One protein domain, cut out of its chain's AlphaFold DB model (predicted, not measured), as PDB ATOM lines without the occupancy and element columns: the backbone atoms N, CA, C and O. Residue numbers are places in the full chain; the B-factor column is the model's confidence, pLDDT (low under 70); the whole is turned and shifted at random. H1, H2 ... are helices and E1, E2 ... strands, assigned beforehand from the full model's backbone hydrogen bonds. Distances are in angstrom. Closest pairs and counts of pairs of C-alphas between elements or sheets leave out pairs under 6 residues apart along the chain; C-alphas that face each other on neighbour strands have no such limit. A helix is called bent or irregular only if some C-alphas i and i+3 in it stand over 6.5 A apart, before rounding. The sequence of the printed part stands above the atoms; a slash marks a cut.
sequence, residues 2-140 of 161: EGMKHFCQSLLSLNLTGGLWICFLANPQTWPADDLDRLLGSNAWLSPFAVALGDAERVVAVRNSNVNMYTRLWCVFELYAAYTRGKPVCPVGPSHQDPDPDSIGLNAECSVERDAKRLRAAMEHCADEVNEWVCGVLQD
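This is residues 2 to 140 of the 161 residues of the protein "Hypothetical protein" of Brandtodinium nutricula (UniProt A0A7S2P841). Helix H5 is the core of a rounded body: H4 runs along one of its sides, arm H6b of the sharply bent helix H6 crosses it on the side away from H4, arm H6a runs beside its first residues, and a small two-stranded sheet, E1 and E2, packs on it opposite H6a. H1 packs by its residues 6 to 11 on this little sheet at one end of the body, while H2 and H3 lie farther out on the H4 side and a long loop, residues 93 to 112, leads from E2 to H6. The printed part has 139 residues with six named helices and two named strands, in the order H1, H2, H3, H4, E1, H5, E2, H6; the sheet's order is E1, E2, and it is parallel. The class is mostly helix. The whole is compact, with a radius of gyration of the C-alphas of 14.5 A and spans of 36 by 31 by 30 A.

H1, residues 2 to 12, touches no helix. Its closest C-alpha pair with E1, residues 59 to 62, is Phe 7 and Val 62, 6.5 A apart. H2, residues 23 to 26, is close to but not clearly touching H4, residues 48 to 55; their closest C-alphas, of Cys 23 and Phe 49, are 6.6 A apart. H3, residues 33 to 40, is also close to but not clearly touching H4, with the C-alphas of Leu 40 and Pro 48 closest at 6.5 A. With its residues 78 to 82 alone, H5, residues 73 to 84, touches H4 at a shallow tilt of 19 degrees, the same way; the closest C-alphas are those of Leu 53 and Ala 82, 7.0 A apart. E1 and E2, residues 89 to 92, are parallel neighbours at 22 degrees, with N 90 and O 59 at 2.8 A and N 61 and O 90 at 2.9 A within hydrogen-bond range. E1, H5 and E2 form a strand-helix-strand unit, two parallel neighbour strands with a helix between them along the chain, and its crossover is right-handed. H6, residues 113 to 139, was assigned as one helix by its hydrogen bonds but is bent, with C-alphas 125 and 128 8.5 A apart; its arms H6a, residues 113 to 125, and H6b, residues 128 to 139, stand about perpendicular at 77 degrees. H6a is itself irregular, with C-alphas 122 and 125 8.1 A apart. With residues 73 to 77 alone, H5 touches H6a at a shallow tilt of 27 degrees, the same way; the C-alphas of Phe 77 and Leu 119 are closest, 6.6 A. H5 and H6b only just touch, with 3 pairs of C-alphas within 8 A, made by residues 76 to 80 and 130 to 134 alone; they are about perpendicular at 82 degrees, and the closest C-alphas, of Tyr 80 and Val 130, are 6.3 A apart. H3 and H6a are only just apart, at 8.4 A. Every O i to N i+4 pair is within hydrogen-bond range in H1, H3, H5 and H6b, against 2 of 4 in H4 and 8 of 9 in H6a; H2 is too short for such a pair.

H1 begins at C-alpha 2, (-15.746, -15.580, -13.241), and is 15.3 A long. H2 measures 5.3 A, H3 10.3 A, H4 11.7 A, E1 9.5 A and E2 9.6 A. H5 runs 16.2 A from C-alpha 73 at (5.394, -11.669, -24.260). H6a is 19.8 A long and H6b 16.8 A, ending at C-alpha 139, (6.436, -25.289, -11.878).

The C-alphas farthest apart, of Glu 2 and His 125, are 38.8 A apart. The printed part has no cut. The link from E2 to H6, 20 residues, is long; those from H4 to E1 and from H5 to E2 are tight. The mean pLDDT of the printed part is 91.1, and no printed residue is under 70.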
ATOM      1  N   GLU A   2     -16.478 -14.601 -14.074       79.94
ATOM      2  CA  GLU A   2     -15.746 -15.580 -13.241       79.94
ATOM      3  C   GLU A   2     -14.224 -15.364 -13.177       79.94
ATOM      4  O   GLU A   2     -13.661 -15.374 -12.090       79.94
ATOM      5  N   GLY A   3     -13.558 -15.037 -14.293       83.12
ATOM      6  CA  GLY A   3     -12.112 -14.759 -14.278       83.12
ATOM      7  C   GLY A   3     -11.698 -13.609 -13.347       83.12
ATOM      8  O   GLY A   3     -10.674 -13.700 -12.679       83.12
ATOM      9  N   MET A   4     -12.522 -12.560 -13.234       87.56
ATOM     10  CA  MET A   4     -12.259 -11.449 -12.312       87.56
ATOM     11  C   MET A   4     -12.460 -11.864 -10.852       87.56
ATOM     12  O   MET A   4     -11.708 -11.440  -9.983       87.56
ATOM     13  N   LYS A   5     -13.457 -12.715 -10.571       89.19
ATOM     14  CA  LYS A   5     -13.680 -13.229  -9.214       89.19
ATOM     15  C   LYS A   5     -12.481 -14.047  -8.746       89.19
ATOM     16  O   LYS A   5     -11.982 -13.783  -7.659       89.19
ATOM     17  N   HIS A   6     -11.986 -14.957  -9.587       88.12
ATOM     18  CA  HIS A   6     -10.784 -15.736  -9.287       88.12
ATOM     19  C   HIS A   6      -9.561 -14.845  -9.081       88.12
ATOM     20  O   HIS A   6      -8.849 -15.021  -8.098       88.12
ATOM     21  N   PHE A   7      -9.362 -13.846  -9.945       90.56
ATOM     22  CA  PHE A   7      -8.292 -12.866  -9.777       90.56
ATOM     23  C   PHE A   7      -8.355 -12.181  -8.403       90.56
ATOM     24  O   PHE A   7      -7.372 -12.183  -7.663       90.56
ATOM     25  N   CYS A   8      -9.524 -11.656  -8.020       91.62
ATOM     26  CA  CYS A   8      -9.707 -11.019  -6.717       91.62
ATOM     27  C   CYS A   8      -9.510 -11.999  -5.555       91.62
ATOM     28  O   CYS A   8      -8.893 -11.635  -4.561       91.62
ATOM     29  N   GLN A   9     -10.001 -13.236  -5.666       91.69
ATOM     30  CA  GLN A   9      -9.821 -14.262  -4.635       91.69
ATOM     31  C   GLN A   9      -8.341 -14.599  -4.421       91.69
ATOM     32  O   GLN A   9      -7.903 -14.632  -3.276       91.69
ATOM     33  N   SER A  10      -7.565 -14.767  -5.497       91.62
ATOM     34  CA  SER A  10      -6.119 -15.010  -5.413       91.62
ATOM     35  C   SER A  10      -5.344 -13.834  -4.816       91.62
ATOM     36  O   SER A  10      -4.329 -14.039  -4.160       91.62
ATOM     37  N   LEU A  11      -5.805 -12.596  -5.019       92.00
ATOM     38  CA  LEU A  11      -5.209 -11.436  -4.351       92.00
ATOM     39  C   LEU A  11      -5.586 -11.365  -2.867       92.00
ATOM     40  O   LEU A  11      -4.738 -11.059  -2.032       92.00
ATOM     41  N   LEU A  12      -6.846 -11.652  -2.528       91.69
ATOM     42  CA  LEU A  12      -7.327 -11.634  -1.146       91.69
ATOM     43  C   LEU A  12      -6.657 -12.715  -0.291       91.69
ATOM     44  O   LEU A  12      -6.345 -12.452   0.868       91.69
ATOM     45  N   SER A  13      -6.375 -13.892  -0.859       90.81
ATOM     46  CA  SER A  13      -5.689 -14.977  -0.142       90.81
ATOM     47  C   SER A  13      -4.256 -14.630   0.262       90.81
ATOM     48  O   SER A  13      -3.709 -15.251   1.165       90.81
ATOM     49  N   LEU A  14      -3.641 -13.633  -0.377       90.31
ATOM     50  CA  LEU A  14      -2.291 -13.176  -0.050       90.31
ATOM     51  C   LEU A  14      -2.239 -12.181   1.115       90.31
ATOM     52  O   LEU A  14      -1.143 -11.811   1.533       90.31
ATOM     53  N   ASN A  15      -3.395 -11.720   1.612       91.00
ATOM     54  CA  ASN A  15      -3.494 -10.726   2.683       91.00
ATOM     55  C   ASN A  15      -2.576  -9.503   2.452       91.00
ATOM     56  O   ASN A  15      -1.875  -9.040   3.355       91.00
ATOM     57  N   LEU A  16      -2.530  -9.021   1.205       90.00
ATOM     58  CA  LEU A  16      -1.664  -7.913   0.802       90.00
ATOM     59  C   LEU A  16      -2.079  -6.626   1.521       90.00
ATOM     60  O   LEU A  16      -3.263  -6.306   1.624       90.00
ATOM     61  N   THR A  17      -1.091  -5.853   1.962       91.00
ATOM     62  CA  THR A  17      -1.282  -4.511   2.518       91.00
ATOM     63  C   THR A  17      -0.655  -3.469   1.589       91.00
ATOM     64  O   THR A  17       0.249  -3.773   0.814       91.00
ATOM     65  N   GLY A  18      -1.148  -2.228   1.643       91.38
ATOM     66  CA  GLY A  18      -0.648  -1.133   0.804       91.38
ATOM     67  C   GLY A  18      -1.335  -1.010  -0.560       91.38
ATOM     68  O   GLY A  18      -2.454  -1.482  -0.764       91.38
ATOM     69  N   GLY A  19      -0.687  -0.286  -1.476       93.25
ATOM     70  CA  GLY A  19      -1.194  -0.036  -2.825       93.25
ATOM     71  C   GLY A  19      -0.816  -1.148  -3.801       93.25
ATOM     72  O   GLY A  19       0.286  -1.687  -3.737       93.25
ATOM     73  N   LEU A  20      -1.715  -1.459  -4.735       95.19
ATOM     74  CA  LEU A  20      -1.467  -2.415  -5.814       95.19
ATOM     75  C   LEU A  20      -1.432  -1.696  -7.160       95.19
ATOM     76  O   LEU A  20      -2.334  -0.923  -7.485       95.19
ATOM     77  N   TRP A  21      -0.420  -2.012  -7.961       96.44
ATOM     78  CA  TRP A  21      -0.376  -1.670  -9.376       96.44
ATOM     79  C   TRP A  21      -0.626  -2.941 -10.191       96.44
ATOM     80  O   TRP A  21       0.046  -3.948  -9.989       96.44
ATOM     81  N   ILE A  22      -1.622  -2.920 -11.079       94.81
ATOM     82  CA  ILE A  22      -2.085  -4.109 -11.811       94.81
ATOM     83  C   ILE A  22      -2.093  -3.789 -13.305       94.81
ATOM     84  O   ILE A  22      -2.845  -2.913 -13.732       94.81
ATOM     85  N   CYS A  23      -1.312  -4.521 -14.110       90.50
ATOM     86  CA  CYS A  23      -1.020  -4.171 -15.508       90.50
ATOM     87  C   CYS A  23      -2.275  -3.897 -16.346       90.50
ATOM     88  O   CYS A  23      -2.375  -2.866 -17.006       90.50
ATOM     89  N   PHE A  24      -3.265  -4.791 -16.296       86.94
ATOM     90  CA  PHE A  24      -4.473  -4.661 -17.116       86.94
ATOM     91  C   PHE A  24      -5.491  -3.637 -16.580       86.94
ATOM     92  O   PHE A  24      -6.440  -3.314 -17.291       86.94
ATOM     93  N   LEU A  25      -5.320  -3.138 -15.347       90.88
ATOM     94  CA  LEU A  25      -6.126  -2.043 -14.787       90.88
ATOM     95  C   LEU A  25      -5.444  -0.684 -14.970       90.88
ATOM     96  O   LEU A  25      -6.122   0.321 -15.156       90.88
ATOM     97  N   ALA A  26      -4.112  -0.656 -14.919       92.56
ATOM     98  CA  ALA A  26      -3.313   0.551 -15.080       92.56
ATOM     99  C   ALA A  26      -3.144   0.954 -16.552       92.56
ATOM    100  O   ALA A  26      -3.074   2.142 -16.860       92.56
ATOM    101  N   ASN A  27      -3.112  -0.024 -17.462       89.50
ATOM    102  CA  ASN A  27      -3.024   0.218 -18.897       89.50
ATOM    103  C   ASN A  27      -4.436   0.221 -19.509       89.50
ATOM    104  O   ASN A  27      -5.129  -0.797 -19.414       89.50
ATOM    105  N   PRO A  28      -4.875   1.306 -20.170       88.62
ATOM    106  CA  PRO A  28      -6.206   1.383 -20.769       88.62
ATOM    107  C   PRO A  28      -6.379   0.387 -21.930       88.62
ATOM    108  O   PRO A  28      -6.011   0.654 -23.070       88.62
ATOM    109  N   GLN A  29      -6.973  -0.776 -21.649       82.56
ATOM    110  CA  GLN A  29      -7.098  -1.881 -22.616       82.56
ATOM    111  C   GLN A  29      -7.980  -1.551 -23.833       82.56
ATOM    112  O   GLN A  29      -7.934  -2.254 -24.837       82.56
ATOM    113  N   THR A  30      -8.809  -0.509 -23.738       88.75
ATOM    114  CA  THR A  30      -9.733  -0.073 -24.796       88.75
ATOM    115  C   THR A  30      -9.190   1.077 -25.640       88.75
ATOM    116  O   THR A  30      -9.902   1.570 -26.518       88.75
ATOM    117  N   TRP A  31      -7.966   1.542 -25.376       91.31
ATOM    118  CA  TRP A  31      -7.365   2.608 -26.170       91.31
ATOM    119  C   TRP A  31      -7.022   2.148 -27.590       91.31
ATOM    120  O   TRP A  31      -6.721   0.972 -27.811       91.31
ATOM    121  N   PRO A  32      -7.012   3.082 -28.558       91.62
ATOM    122  CA  PRO A  32      -6.382   2.847 -29.848       91.62
ATOM    123  C   PRO A  32      -4.925   2.404 -29.670       91.62
ATOM    124  O   PRO A  32      -4.220   2.892 -28.785       91.62
ATOM    125  N   ALA A  33      -4.457   1.514 -30.548       87.94
ATOM    126  CA  ALA A  33      -3.113   0.942 -30.459       87.94
ATOM    127  C   ALA A  33      -2.001   2.008 -30.427       87.94
ATOM    128  O   ALA A  33      -1.028   1.847 -29.698       87.94
ATOM    129  N   ASP A  34      -2.163   3.113 -31.161       90.56
ATOM    130  CA  ASP A  34      -1.182   4.206 -31.185       90.56
ATOM    131  C   ASP A  34      -1.103   4.967 -29.856       90.56
ATOM    132  O   ASP A  34      -0.017   5.362 -29.433       90.56
ATOM    133  N   ASP A  35      -2.231   5.160 -29.168       93.12
ATOM    134  CA  ASP A  35      -2.244   5.829 -27.865       93.12
ATOM    135  C   ASP A  35      -1.691   4.911 -26.773       93.12
ATOM    136  O   ASP A  35      -0.952   5.361 -25.894       93.12
ATOM    137  N   LEU A  36      -1.980   3.610 -26.864       91.00
ATOM    138  CA  LEU A  36      -1.380   2.618 -25.981       91.00
ATOM    139  C   LEU A  36       0.138   2.513 -26.201       91.00
ATOM    140  O   LEU A  36       0.887   2.481 -25.231       91.00
ATOM    141  N   ASP A  37       0.614   2.532 -27.448       90.62
ATOM    142  CA  ASP A  37       2.051   2.522 -27.755       90.62
ATOM    143  C   ASP A  37       2.767   3.765 -27.211       90.62
ATOM    144  O   ASP A  37       3.861   3.652 -26.656       90.62
ATOM    145  N   ARG A  38       2.133   4.943 -27.281       92.44
ATOM    146  CA  ARG A  38       2.659   6.165 -26.648       92.44
ATOM    147  C   ARG A  38       2.780   6.025 -25.133       92.44
ATOM    148  O   ARG A  38       3.771   6.489 -24.575       92.44
ATOM    149  N   LEU A  39       1.797   5.401 -24.483       92.94
ATOM    150  CA  LEU A  39       1.823   5.148 -23.039       92.94
ATOM    151  C   LEU A  39       2.919   4.145 -22.653       92.94
ATOM    152  O   LEU A  39       3.622   4.355 -21.668       92.94
ATOM    153  N   LEU A  40       3.057   3.057 -23.414       92.62
ATOM    154  CA  LEU A  40       4.055   2.014 -23.159       92.62
ATOM    155  C   LEU A  40       5.480   2.477 -23.505       92.62
ATOM    156  O   LEU A  40       6.442   1.988 -22.911       92.62
ATOM    157  N   GLY A  41       5.608   3.445 -24.416       92.38
ATOM    158  CA  GLY A  41       6.863   4.076 -24.803       92.38
ATOM    159  C   GLY A  41       7.740   3.197 -25.699       92.38
ATOM    160  O   GLY A  41       7.509   2.009 -25.902       92.38
ATOM    161  N   SER A  42       8.798   3.778 -26.265       91.44
ATOM    162  CA  SER A  42       9.731   3.055 -27.146       91.44
ATOM    163  C   SER A  42      10.738   2.177 -26.399       91.44
ATOM    164  O   SER A  42      11.345   1.297 -27.007       91.44
ATOM    165  N   ASN A  43      10.907   2.388 -25.093       94.81
ATOM    166  CA  ASN A  43      11.787   1.604 -24.236       94.81
ATOM    167  C   ASN A  43      10.951   0.843 -23.201       94.81
ATOM    168  O   ASN A  43      10.389   1.454 -22.294       94.81
ATOM    169  N   ALA A  44      10.909  -0.489 -23.305       95.31
ATOM    170  CA  ALA A  44      10.118  -1.335 -22.410       95.31
ATOM    171  C   ALA A  44      10.524  -1.185 -20.928       95.31
ATOM    172  O   ALA A  44       9.673  -1.272 -20.039       95.31
ATOM    173  N   TRP A  45      11.794  -0.861 -20.655       96.12
ATOM    174  CA  TRP A  45      12.315  -0.603 -19.306       96.12
ATOM    175  C   TRP A  45      11.809   0.700 -18.676       96.12
ATOM    176  O   TRP A  45      12.015   0.917 -17.483       96.12
ATOM    177  N   LEU A  46      11.146   1.551 -19.463       95.88
ATOM    178  CA  LEU A  46      10.476   2.775 -19.020       95.88
ATOM    179  C   LEU A  46       8.946   2.668 -19.105       95.88
ATOM    180  O   LEU A  46       8.257   3.668 -18.915       95.88
ATOM    181  N   SER A  47       8.407   1.478 -19.394       95.88
ATOM    182  CA  SER A  47       6.960   1.247 -19.404       95.88
ATOM    183  C   SER A  47       6.331   1.534 -18.029       95.88
ATOM    184  O   SER A  47       7.023   1.448 -17.009       95.88
ATOM    185  N   PRO A  48       5.013   1.809 -17.953       96.25
ATOM    186  CA  PRO A  48       4.318   2.026 -16.685       96.25
ATOM    187  C   PRO A  48       4.565   0.926 -15.639       96.25
ATOM    188  O   PRO A  48       4.795   1.242 -14.472       96.25
ATOM    189  N   PHE A  49       4.602  -0.347 -16.060       96.56
ATOM    190  CA  PHE A  49       4.962  -1.457 -15.173       96.56
ATOM    191  C   PHE A  49       6.403  -1.325 -14.682       96.56
ATOM    192  O   PHE A  49       6.650  -1.405 -13.484       96.56
ATOM    193  N   ALA A  50       7.364  -1.102 -15.584       96.38
ATOM    194  CA  ALA A  50       8.769  -1.004 -15.204       96.38
ATOM    195  C   ALA A  50       9.038   0.201 -14.289       96.38
ATOM    196  O   ALA A  50       9.939   0.139 -13.455       96.38
ATOM    197  N   VAL A  51       8.258   1.279 -14.387       96.50
ATOM    198  CA  VAL A  51       8.307   2.385 -13.421       96.50
ATOM    199  C   VAL A  51       7.742   1.936 -12.070       96.50
ATOM    200  O   VAL A  51       8.447   2.026 -11.069       96.50
ATOM    201  N   ALA A  52       6.533   1.363 -12.041       97.19
ATOM    202  CA  ALA A  52       5.900   0.882 -10.808       97.19
ATOM    203  C   ALA A  52       6.740  -0.185 -10.079       97.19
ATOM    204  O   ALA A  52       6.838  -0.188  -8.853       97.19
ATOM    205  N   LEU A  53       7.410  -1.056 -10.832       97.69
ATOM    206  CA  LEU A  53       8.312  -2.079 -10.312       97.69
ATOM    207  C   LEU A  53       9.512  -1.483  -9.558       97.69
ATOM    208  O   LEU A  53      10.091  -2.156  -8.706       97.69
ATOM    209  N   GLY A  54       9.918  -0.246  -9.870       96.69
ATOM    210  CA  GLY A  54      10.989   0.446  -9.147       96.69
ATOM    211  C   GLY A  54      10.669   0.561  -7.657       96.69
ATOM    212  O   GLY A  54      11.484   0.160  -6.820       96.69
ATOM    213  N   ASP A  55       9.438   0.977  -7.364       95.94
ATOM    214  CA  ASP A  55       8.941   1.227  -6.010       95.94
ATOM    215  C   ASP A  55       8.289  -0.008  -5.364       95.94
ATOM    216  O   ASP A  55       8.131  -0.063  -4.147       95.94
ATOM    217  N   ALA A  56       7.921  -1.024  -6.152       97.06
ATOM    218  CA  ALA A  56       7.276  -2.232  -5.641       97.06
ATOM    219  C   ALA A  56       8.227  -3.096  -4.794       97.06
ATOM    220  O   ALA A  56       9.388  -3.300  -5.148       97.06
ATOM    221  N   GLU A  57       7.728  -3.689  -3.710       95.31
ATOM    222  CA  GLU A  57       8.501  -4.633  -2.887       95.31
ATOM    223  C   GLU A  57       8.568  -6.039  -3.498       95.31
ATOM    224  O   GLU A  57       9.563  -6.743  -3.345       95.31
ATOM    225  N   ARG A  58       7.497  -6.457  -4.178       95.25
ATOM    226  CA  ARG A  58       7.325  -7.791  -4.768       95.25
ATOM    227  C   ARG A  58       6.371  -7.732  -5.957       95.25
ATOM    228  O   ARG A  58       5.604  -6.778  -6.088       95.25
ATOM    229  N   VAL A  59       6.381  -8.772  -6.778       96.00
ATOM    230  CA  VAL A  59       5.456  -8.961  -7.902       96.00
ATOM    231  C   VAL A  59       4.562 -10.159  -7.619       96.00
ATOM    232  O   VAL A  59       5.031 -11.196  -7.160       96.00
ATOM    233  N   VAL A  60       3.266 -10.028  -7.897       94.88
ATOM    234  CA  VAL A  60       2.305 -11.132  -7.791       94.88
ATOM    235  C   VAL A  60       1.895 -11.563  -9.195       94.88
ATOM    236  O   VAL A  60       1.309 -10.781  -9.944       94.88
ATOM    237  N   ALA A  61       2.186 -12.812  -9.545       93.62
ATOM    238  CA  ALA A  61       1.829 -13.410 -10.826       93.62
ATOM    239  C   ALA A  61       0.506 -14.178 -10.686       93.62
ATOM    240  O   ALA A  61       0.485 -15.348 -10.307       93.62
ATOM    241  N   VAL A  62      -0.618 -13.505 -10.953       92.25
ATOM    242  CA  VAL A  62      -1.956 -14.101 -10.799       92.25
ATOM    243  C   VAL A  62      -2.331 -14.926 -12.031       92.25
ATOM    244  O   VAL A  62      -2.702 -14.383 -13.075       92.25
ATOM    245  N   ARG A  63      -2.262 -16.250 -11.896       90.69
ATOM    246  CA  ARG A  63      -2.582 -17.230 -12.938       90.69
ATOM    247  C   ARG A  63      -4.071 -17.575 -12.944       90.69
ATOM    248  O   ARG A  63      -4.778 -17.427 -11.948       90.69
ATOM    249  N   ASN A  64      -4.558 -18.064 -14.081       87.06
ATOM    250  CA  ASN A  64      -5.879 -18.674 -14.189       87.06
ATOM    251  C   ASN A  64      -5.858 -19.827 -15.203       87.06
ATOM    252  O   ASN A  64      -4.986 -19.889 -16.065       87.06
ATOM    253  N   SER A  65      -6.858 -20.703 -15.135       86.44
ATOM    254  CA  SER A  65      -6.985 -21.878 -16.006       86.44
ATOM    255  C   SER A  65      -7.471 -21.572 -17.425       86.44
ATOM    256  O   SER A  65      -7.453 -22.458 -18.271       86.44
ATOM    257  N   ASN A  66      -7.906 -20.342 -17.721       86.00
ATOM    258  CA  ASN A  66      -8.439 -20.003 -19.043       86.00
ATOM    259  C   ASN A  66      -7.336 -19.619 -20.028       86.00
ATOM    260  O   ASN A  66      -7.421 -19.954 -21.205       86.00
ATOM    261  N   VAL A  67      -6.330 -18.871 -19.566       87.06
ATOM    262  CA  VAL A  67      -5.253 -18.353 -20.417       87.06
ATOM    263  C   VAL A  67      -3.929 -18.461 -19.682       87.06
ATOM    264  O   VAL A  67      -3.792 -17.976 -18.558       87.06
ATOM    265  N   ASN A  68      -2.945 -19.064 -20.343       90.31
ATOM    266  CA  ASN A  68      -1.582 -19.110 -19.852       90.31
ATOM    267  C   ASN A  68      -0.929 -17.728 -20.028       90.31
ATOM    268  O   ASN A  68      -0.674 -17.290 -21.144       90.31
ATOM    269  N   MET A  69      -0.657 -17.018 -18.931       91.31
ATOM    270  CA  MET A  69      -0.054 -15.682 -19.011       91.31
ATOM    271  C   MET A  69       1.361 -15.686 -19.605       91.31
ATOM    272  O   MET A  69       1.779 -14.673 -20.159       91.31
ATOM    273  N   TYR A  70       2.075 -16.811 -19.542       92.50
ATOM    274  CA  TYR A  70       3.442 -16.927 -20.053       92.50
ATOM    275  C   TYR A  70       3.510 -17.036 -21.580       92.50
ATOM    276  O   TYR A  70       4.602 -16.935 -22.129       92.50
ATOM    277  N   THR A  71       2.368 -17.166 -22.267       94.25
ATOM    278  CA  THR A  71       2.286 -17.033 -23.732       94.25
ATOM    279  C   THR A  71       2.125 -15.583 -24.191       94.25
ATOM    280  O   THR A  71       2.089 -15.300 -25.387       94.25
ATOM    281  N   ARG A  72       2.054 -14.631 -23.250       94.44
ATOM    282  CA  ARG A  72       1.971 -13.191 -23.521       94.44
ATOM    283  C   ARG A  72       3.338 -12.568 -23.274       94.44
ATOM    284  O   ARG A  72       3.776 -12.457 -22.130       94.44
ATOM    285  N   LEU A  73       3.996 -12.105 -24.331       96.19
ATOM    286  CA  LEU A  73       5.394 -11.669 -24.260       96.19
ATOM    287  C   LEU A  73       5.606 -10.442 -23.359       96.19
ATOM    288  O   LEU A  73       6.651 -10.313 -22.729       96.19
ATOM    289  N   TRP A  74       4.596  -9.578 -23.224       95.62
ATOM    290  CA  TRP A  74       4.610  -8.511 -22.218       95.62
ATOM    291  C   TRP A  74       4.699  -9.066 -20.794       95.62
ATOM    292  O   TRP A  74       5.538  -8.608 -20.032       95.62
ATOM    293  N   CYS A  75       3.901 -10.080 -20.445       95.56
ATOM    294  CA  CYS A  75       3.954 -10.696 -19.118       95.56
ATOM    295  C   CYS A  75       5.306 -11.383 -18.878       95.56
ATOM    296  O   CYS A  75       5.847 -11.287 -17.782       95.56
ATOM    297  N   VAL A  76       5.887 -12.018 -19.903       96.12
ATOM    298  CA  VAL A  76       7.247 -12.581 -19.829       96.12
ATOM    299  C   VAL A  76       8.280 -11.491 -19.533       96.12
ATOM    300  O   VAL A  76       9.080 -11.642 -18.613       96.12
ATOM    301  N   PHE A  77       8.231 -10.369 -20.257       96.62
ATOM    302  CA  PHE A  77       9.119  -9.235 -20.008       96.62
ATOM    303  C   PHE A  77       8.944  -8.650 -18.603       96.62
ATOM    304  O   PHE A  77       9.933  -8.371 -17.936       96.62
ATOM    305  N   GLU A  78       7.709  -8.465 -18.135       96.19
ATOM    306  CA  GLU A  78       7.412  -7.917 -16.804       96.19
ATOM    307  C   GLU A  78       7.995  -8.796 -15.689       96.19
ATOM    308  O   GLU A  78       8.616  -8.304 -14.741       96.19
ATOM    309  N   LEU A  79       7.849 -10.109 -15.833       94.75
ATOM    310  CA  LEU A  79       8.433 -11.084 -14.929       94.75
ATOM    311  C   LEU A  79       9.970 -11.034 -14.981       94.75
ATOM    312  O   LEU A  79      10.618 -10.933 -13.940       94.75
ATOM    313  N   TYR A  80      10.564 -11.015 -16.174       94.81
ATOM    314  CA  TYR A  80      12.014 -10.889 -16.326       94.81
ATOM    315  C   TYR A  80      12.555  -9.566 -15.747       94.81
ATOM    316  O   TYR A  80      13.601  -9.529 -15.095       94.81
ATOM    317  N   ALA A  81      11.818  -8.467 -15.901       95.81
ATOM    318  CA  ALA A  81      12.154  -7.191 -15.281       95.81
ATOM    319  C   ALA A  81      12.138  -7.286 -13.744       95.81
ATOM    320  O   ALA A  81      12.979  -6.678 -13.080       95.81
ATOM    321  N   ALA A  82      11.217  -8.064 -13.164       95.50
ATOM    322  CA  ALA A  82      11.200  -8.346 -11.729       95.50
ATOM    323  C   ALA A  82      12.440  -9.144 -11.299       95.50
ATOM    324  O   ALA A  82      13.125  -8.734 -10.358       95.50
ATOM    325  N   TYR A  83      12.768 -10.210 -12.036       92.69
ATOM    326  CA  TYR A  83      13.957 -11.035 -11.810       92.69
ATOM    327  C   TYR A  83      15.248 -10.203 -11.825       92.69
ATOM    328  O   TYR A  83      15.987 -10.183 -10.842       92.69
ATOM    329  N   THR A  84      15.473  -9.426 -12.888       93.25
ATOM    330  CA  THR A  84      16.677  -8.586 -13.045       93.25
ATOM    331  C   THR A  84      16.822  -7.507 -11.972       93.25
ATOM    332  O   THR A  84      17.931  -7.058 -11.688       93.25
ATOM    333  N   ARG A  85      15.719  -7.091 -11.343       95.50
ATOM    334  CA  ARG A  85      15.720  -6.129 -10.229       95.50
ATOM    335  C   ARG A  85      15.706  -6.787  -8.850       95.50
ATOM    336  O   ARG A  85      15.542  -6.081  -7.855       95.50
ATOM    337  N   GLY A  86      15.843  -8.111  -8.779       94.75
ATOM    338  CA  GLY A  86      15.813  -8.863  -7.525       94.75
ATOM    339  C   GLY A  86      14.484  -8.735  -6.777       94.75
ATOM    340  O   GLY A  86      14.465  -8.793  -5.548       94.75
ATOM    341  N   LYS A  87      13.377  -8.505  -7.492       95.50
ATOM    342  CA  LYS A  87      12.039  -8.383  -6.904       95.50
ATOM    343  C   LYS A  87      11.428  -9.785  -6.793       95.50
ATOM    344  O   LYS A  87      11.274 -10.442  -7.823       95.50
ATOM    345  N   PRO A  88      11.060 -10.257  -5.588       93.62
ATOM    346  CA  PRO A  88      10.440 -11.567  -5.427       93.62
ATOM    347  C   PRO A  88       9.147 -11.676  -6.238       93.62
ATOM    348  O   PRO A  88       8.306 -10.775  -6.180       93.62
ATOM    349  N   VAL A  89       8.981 -12.785  -6.959       93.50
ATOM    350  CA  VAL A  89       7.752 -13.105  -7.695       93.50
ATOM    351  C   VAL A  89       6.977 -14.161  -6.920       93.50
ATOM    352  O   VAL A  89       7.510 -15.217  -6.601       93.50
ATOM    353  N   CYS A  90       5.717 -13.871  -6.614       92.38
ATOM    354  CA  CYS A  90       4.794 -14.780  -5.949       92.38
ATOM    355  C   CYS A  90       3.721 -15.221  -6.957       92.38
ATOM    356  O   CYS A  90       2.786 -14.455  -7.222       92.38
ATOM    357  N   PRO A  91       3.863 -16.402  -7.582       91.75
ATOM    358  CA  PRO A  91       2.813 -16.950  -8.424       91.75
ATOM    359  C   PRO A  91       1.636 -17.399  -7.559       91.75
ATOM    360  O   PRO A  91       1.827 -18.024  -6.526       91.75
ATOM    361  N   VAL A  92       0.412 -17.087  -7.984       91.75
ATOM    362  CA  VAL A  92      -0.825 -17.509  -7.308       91.75
ATOM    363  C   VAL A  92      -1.873 -17.952  -8.314       91.75
ATOM    364  O   VAL A  92      -1.789 -17.635  -9.499       91.75
ATOM    365  N   GLY A  93      -2.878 -18.684  -7.839       89.19
ATOM    366  CA  GLY A  93      -3.916 -19.245  -8.696       89.19
ATOM    367  C   GLY A  93      -3.443 -20.485  -9.466       89.19
ATOM    368  O   GLY A  93      -2.270 -20.874  -9.379       89.19
ATOM    369  N   PRO A  94      -4.362 -21.131 -10.205       86.62
ATOM    370  CA  PRO A  94      -4.097 -22.413 -10.845       86.62
ATOM    371  C   PRO A  94      -3.045 -22.270 -11.946       86.62
ATOM    372  O   PRO A  94      -3.120 -21.358 -12.773       86.62
ATOM    373  N   SER A  95      -2.073 -23.186 -11.956       82.50
ATOM    374  CA  SER A  95      -1.100 -23.298 -13.046       82.50
ATOM    375  C   SER A  95      -1.719 -24.012 -14.249       82.50
ATOM    376  O   SER A  95      -2.611 -24.849 -14.089       82.50
ATOM    377  N   HIS A  96      -1.249 -23.686 -15.453       79.44
ATOM    378  CA  HIS A  96      -1.566 -24.478 -16.643       79.44
ATOM    379  C   HIS A  96      -0.739 -25.756 -16.609       79.44
ATOM    380  O   HIS A  96       0.476 -25.693 -16.434       79.44
ATOM    381  N   GLN A  97      -1.401 -26.902 -16.754       70.69
ATOM    382  CA  GLN A  97      -0.699 -28.173 -16.897       70.69
ATOM    383  C   GLN A  97      -0.135 -28.257 -18.315       70.69
ATOM    384  O   GLN A  97      -0.843 -27.959 -19.273       70.69
ATOM    385  N   ASP A  98       1.146 -28.609 -18.411       76.06
ATOM    386  CA  ASP A  98       1.878 -28.832 -19.660       76.06
ATOM    387  C   ASP A  98       1.850 -27.644 -20.644       76.06
ATOM    388  O   ASP A  98       1.326 -27.758 -21.755       76.06
ATOM    389  N   PRO A  99       2.406 -26.476 -20.260       81.56
ATOM    390  CA  PRO A  99       2.541 -25.357 -21.181       81.56
ATOM    391  C   PRO A  99       3.426 -25.762 -22.365       81.56
ATOM    392  O   PRO A  99       4.516 -26.294 -22.165       81.56
ATOM    393  N   ASP A 100       2.969 -25.482 -23.586       88.56
ATOM    394  CA  ASP A 100       3.747 -25.716 -24.802       88.56
ATOM    395  C   ASP A 100       5.035 -24.863 -24.772       88.56
ATOM    396  O   ASP A 100       4.931 -23.627 -24.810       88.56
ATOM    397  N   PRO A 101       6.233 -25.481 -24.695       86.44
ATOM    398  CA  PRO A 101       7.511 -24.771 -24.638       86.44
ATOM    399  C   PRO A 101       7.748 -23.847 -25.838       86.44
ATOM    400  O   PRO A 101       8.429 -22.825 -25.710       86.44
ATOM    401  N   ASP A 102       7.138 -24.156 -26.983       91.25
ATOM    402  CA  ASP A 102       7.260 -23.365 -28.209       91.25
ATOM    403  C   ASP A 102       6.357 -22.120 -28.199       91.25
ATOM    404  O   ASP A 102       6.409 -21.306 -29.118       91.25
ATOM    405  N   SER A 103       5.555 -21.935 -27.146       91.75
ATOM    406  CA  SER A 103       4.601 -20.826 -27.011       91.75
ATOM    407  C   SER A 103       4.879 -19.888 -25.830       91.75
ATOM    408  O   SER A 103       4.162 -18.901 -25.656       91.75
ATOM    409  N   ILE A 104       5.888 -20.177 -25.002       93.06
ATOM    410  CA  ILE A 104       6.206 -19.424 -23.775       93.06
ATOM    411  C   ILE A 104       7.573 -18.731 -23.851       93.06
ATOM    412  O   ILE A 104       8.330 -18.897 -24.806       93.06
ATOM    413  N   GLY A 105       7.897 -17.927 -22.834       92.62
ATOM    414  CA  GLY A 105       9.199 -17.264 -22.747       92.62
ATOM    415  C   GLY A 105       9.408 -16.305 -23.920       92.62
ATOM    416  O   GLY A 105       8.519 -15.517 -24.242       92.62
ATOM    417  N   LEU A 106      10.556 -16.361 -24.596       93.56
ATOM    418  CA  LEU A 106      10.798 -15.523 -25.782       93.56
ATOM    419  C   LEU A 106       9.966 -15.899 -27.017       93.56
ATOM    420  O   LEU A 106       9.810 -15.065 -27.923       93.56
ATOM    421  N   ASN A 107       9.412 -17.112 -27.038       94.25
ATOM    422  CA  ASN A 107       8.506 -17.566 -28.090       94.25
ATOM    423  C   ASN A 107       7.067 -17.076 -27.875       94.25
ATOM    424  O   ASN A 107       6.245 -17.176 -28.780       94.25
ATOM    425  N   ALA A 108       6.777 -16.481 -26.714       95.88
ATOM    426  CA  ALA A 108       5.498 -15.851 -26.435       95.88
ATOM    427  C   ALA A 108       5.145 -14.755 -27.455       95.88
ATOM    428  O   ALA A 108       6.004 -14.157 -28.123       95.88
ATOM    429  N   GLU A 109       3.854 -14.443 -27.528       95.75
ATOM    430  CA  GLU A 109       3.293 -13.565 -28.547       95.75
ATOM    431  C   GLU A 109       2.858 -12.200 -27.997       95.75
ATOM    432  O   GLU A 109       2.537 -12.014 -26.816       95.75
ATOM    433  N   CYS A 110       2.799 -11.225 -28.902       93.44
ATOM    434  CA  CYS A 110       2.115  -9.951 -28.719       93.44
ATOM    435  C   CYS A 110       1.152  -9.736 -29.883       93.44
ATOM    436  O   CYS A 110       1.472 -10.055 -31.023       93.44
ATOM    437  N   SER A 111       0.016  -9.088 -29.626       90.19
ATOM    438  CA  SER A 111      -0.929  -8.711 -30.688       90.19
ATOM    439  C   SER A 111      -0.356  -7.684 -31.674       90.19
ATOM    440  O   SER A 111      -0.880  -7.524 -32.771       90.19
ATOM    441  N   VAL A 112       0.707  -6.972 -31.282       90.12
ATOM    442  CA  VAL A 112       1.389  -5.966 -32.098       90.12
ATOM    443  C   VAL A 112       2.828  -6.417 -32.348       90.12
ATOM    444  O   VAL A 112       3.632  -6.505 -31.423       90.12
ATOM    445  N   GLU A 113       3.181  -6.641 -33.614       92.56
ATOM    446  CA  GLU A 113       4.514  -7.119 -34.021       92.56
ATOM    447  C   GLU A 113       5.652  -6.177 -33.588       92.56
ATOM    448  O   GLU A 113       6.751  -6.609 -33.241       92.56
ATOM    449  N   ARG A 114       5.394  -4.863 -33.571       92.06
ATOM    450  CA  ARG A 114       6.365  -3.873 -33.081       92.06
ATOM    451  C   ARG A 114       6.711  -4.100 -31.608       92.06
ATOM    452  O   ARG A 114       7.885  -4.014 -31.253       92.06
ATOM    453  N   ASP A 115       5.717  -4.414 -30.777       93.50
ATOM    454  CA  ASP A 115       5.939  -4.730 -29.367       93.50
ATOM    455  C   ASP A 115       6.767  -6.004 -29.241       93.50
ATOM    456  O   ASP A 115       7.733  -6.024 -28.481       93.50
ATOM    457  N   ALA A 116       6.450  -7.027 -30.045       95.06
ATOM    458  CA  ALA A 116       7.184  -8.286 -30.037       95.06
ATOM    459  C   ALA A 116       8.684  -8.068 -30.292       95.06
ATOM    460  O   ALA A 116       9.529  -8.511 -29.514       95.06
ATOM    461  N   LYS A 117       9.020  -7.303 -31.337       94.75
ATOM    462  CA  LYS A 117      10.411  -6.942 -31.659       94.75
ATOM    463  C   LYS A 117      11.084  -6.161 -30.534       94.75
ATOM    464  O   LYS A 117      12.210  -6.487 -30.166       94.75
ATOM    465  N   ARG A 118      10.401  -5.157 -29.973       94.94
ATOM    466  CA  ARG A 118      10.935  -4.329 -28.879       94.94
ATOM    467  C   ARG A 118      11.249  -5.169 -27.640       94.94
ATOM    468  O   ARG A 118      12.307  -4.993 -27.044       94.94
ATOM    469  N   LEU A 119      10.345  -6.065 -27.250       96.56
ATOM    470  CA  LEU A 119      10.495  -6.885 -26.047       96.56
ATOM    471  C   LEU A 119      11.574  -7.954 -26.212       96.56
ATOM    472  O   LEU A 119      12.381  -8.132 -25.305       96.56
ATOM    473  N   ARG A 120      11.644  -8.611 -27.377       95.88
ATOM    474  CA  ARG A 120      12.725  -9.569 -27.663       95.88
ATOM    475  C   ARG A 120      14.085  -8.881 -27.664       95.88
ATOM    476  O   ARG A 120      14.993  -9.376 -27.014       95.88
ATOM    477  N   ALA A 121      14.200  -7.705 -28.285       94.62
ATOM    478  CA  ALA A 121      15.431  -6.915 -28.235       94.62
ATOM    479  C   ALA A 121      15.815  -6.515 -26.797       94.62
ATOM    480  O   ALA A 121      16.988  -6.526 -26.440       94.62
ATOM    481  N   ALA A 122      14.836  -6.211 -25.936       94.88
ATOM    482  CA  ALA A 122      15.087  -5.879 -24.533       94.88
ATOM    483  C   ALA A 122      15.602  -7.065 -23.690       94.88
ATOM    484  O   ALA A 122      16.142  -6.837 -22.607       94.88
ATOM    485  N   MET A 123      15.432  -8.300 -24.170       95.38
ATOM    486  CA  MET A 123      15.784  -9.545 -23.478       95.38
ATOM    487  C   MET A 123      16.829 -10.388 -24.232       95.38
ATOM    488  O   MET A 123      17.193 -11.461 -23.762       95.38
ATOM    489  N   GLU A 124      17.323  -9.922 -25.383       89.38
ATOM    490  CA  GLU A 124      18.119 -10.714 -26.337       89.38
ATOM    491  C   GLU A 124      19.360 -11.356 -25.702       89.38
ATOM    492  O   GLU A 124      19.685 -12.504 -25.987       89.38
ATOM    493  N   HIS A 125      20.028 -10.643 -24.795       89.81
ATOM    494  CA  HIS A 125      21.254 -11.116 -24.148       89.81
ATOM    495  C   HIS A 125      21.029 -12.092 -22.986       89.81
ATOM    496  O   HIS A 125      22.002 -12.612 -22.452       89.81
ATOM    497  N   CYS A 126      19.775 -12.346 -22.611       90.19
ATOM    498  CA  CYS A 126      19.401 -13.190 -21.473       90.19
ATOM    499  C   CYS A 126      18.310 -14.197 -21.867       90.19
ATOM    500  O   CYS A 126      17.491 -14.593 -21.046       90.19
ATOM    501  N   ALA A 127      18.274 -14.591 -23.142       85.00
ATOM    502  CA  ALA A 127      17.249 -15.463 -23.706       85.00
ATOM    503  C   ALA A 127      17.082 -16.788 -22.949       85.00
ATOM    504  O   ALA A 127      15.965 -17.160 -22.585       85.00
ATOM    505  N   ASP A 128      18.197 -17.467 -22.689       86.81
ATOM    506  CA  ASP A 128      18.200 -18.752 -21.992       86.81
ATOM    507  C   ASP A 128      17.753 -18.585 -20.535       86.81
ATOM    508  O   ASP A 128      16.894 -19.331 -20.069       86.81
ATOM    509  N   GLU A 129      18.238 -17.538 -19.856       88.75
ATOM    510  CA  GLU A 129      17.854 -17.203 -18.479       88.75
ATOM    511  C   GLU A 129      16.351 -16.913 -18.361       88.75
ATOM    512  O   GLU A 129      15.695 -17.390 -17.436       88.75
ATOM    513  N   VAL A 130      15.782 -16.165 -19.315       87.94
ATOM    514  CA  VAL A 130      14.342 -15.866 -19.364       87.94
ATOM    515  C   VAL A 130      13.533 -17.152 -19.487       87.94
ATOM    516  O   VAL A 130      12.582 -17.353 -18.732       87.94
ATOM    517  N   ASN A 131      13.895 -18.017 -20.436       87.56
ATOM    518  CA  ASN A 131      13.153 -19.245 -20.699       87.56
ATOM    519  C   ASN A 131      13.253 -20.225 -19.520       87.56
ATOM    520  O   ASN A 131      12.231 -20.752 -19.081       87.56
ATOM    521  N   GLU A 132      14.456 -20.428 -18.975       86.94
ATOM    522  CA  GLU A 132      14.679 -21.288 -17.808       86.94
ATOM    523  C   GLU A 132      13.889 -20.788 -16.596       86.94
ATOM    524  O   GLU A 132      13.177 -21.556 -15.941       86.94
ATOM    525  N   TRP A 133      13.947 -19.484 -16.326       86.19
ATOM    526  CA  TRP A 133      13.277 -18.911 -15.170       86.19
ATOM    527  C   TRP A 133      11.749 -18.933 -15.304       86.19
ATOM    528  O   TRP A 133      11.064 -19.294 -14.346       86.19
ATOM    529  N   VAL A 134      11.192 -18.640 -16.486       85.94
ATOM    530  CA  VAL A 134       9.743 -18.774 -16.735       85.94
ATOM    531  C   VAL A 134       9.280 -20.216 -16.508       85.94
ATOM    532  O   VAL A 134       8.252 -20.423 -15.859       85.94
ATOM    533  N   CYS A 135      10.044 -21.208 -16.972       84.69
ATOM    534  CA  CYS A 135       9.773 -22.621 -16.702       84.69
ATOM    535  C   CYS A 135       9.809 -22.946 -15.199       84.69
ATOM    536  O   CYS A 135       8.941 -23.673 -14.715       84.69
ATOM    537  N   GLY A 136      10.747 -22.366 -14.445       82.75
ATOM    538  CA  GLY A 136      10.799 -22.501 -12.986       82.75
ATOM    539  C   GLY A 136       9.563 -21.920 -12.288       82.75
ATOM    540  O   GLY A 136       8.918 -22.607 -11.498       82.75
ATOM    541  N   VAL A 137       9.161 -20.690 -12.630       81.12
ATOM    542  CA  VAL A 137       7.974 -20.025 -12.045       81.12
ATOM    543  C   VAL A 137       6.670 -20.758 -12.404       81.12
ATOM    544  O   VAL A 137       5.707 -20.763 -11.634       81.12
ATOM    545  N   LEU A 138       6.618 -21.398 -13.574       77.81
ATOM    546  CA  LEU A 138       5.502 -22.241 -14.010       77.81
ATOM    547  C   LEU A 138       5.297 -23.469 -13.117       77.81
ATOM    548  O   LEU A 138       4.152 -23.826 -12.815       77.81
ATOM    549  N   GLN A 139       6.405 -24.094 -12.720       72.69
ATOM    550  CA  GLN A 139       6.436 -25.289 -11.878       72.69
ATOM    551  C   GLN A 139       6.218 -24.966 -10.398       72.69
ATOM    552  O   GLN A 139       5.824 -25.851  -9.642       72.69
ATOM    553  N   ASP A 140       6.420 -23.708 -10.000       72.56
ATOM    554  CA  ASP A 140       6.201 -23.258  -8.633       72.56
ATOM    555  C   ASP A 140       4.692 -23.234  -8.319       72.56
ATOM    556  O   ASP A 140       3.908 -22.338  -8.687       72.56
TER     557      ASP A 140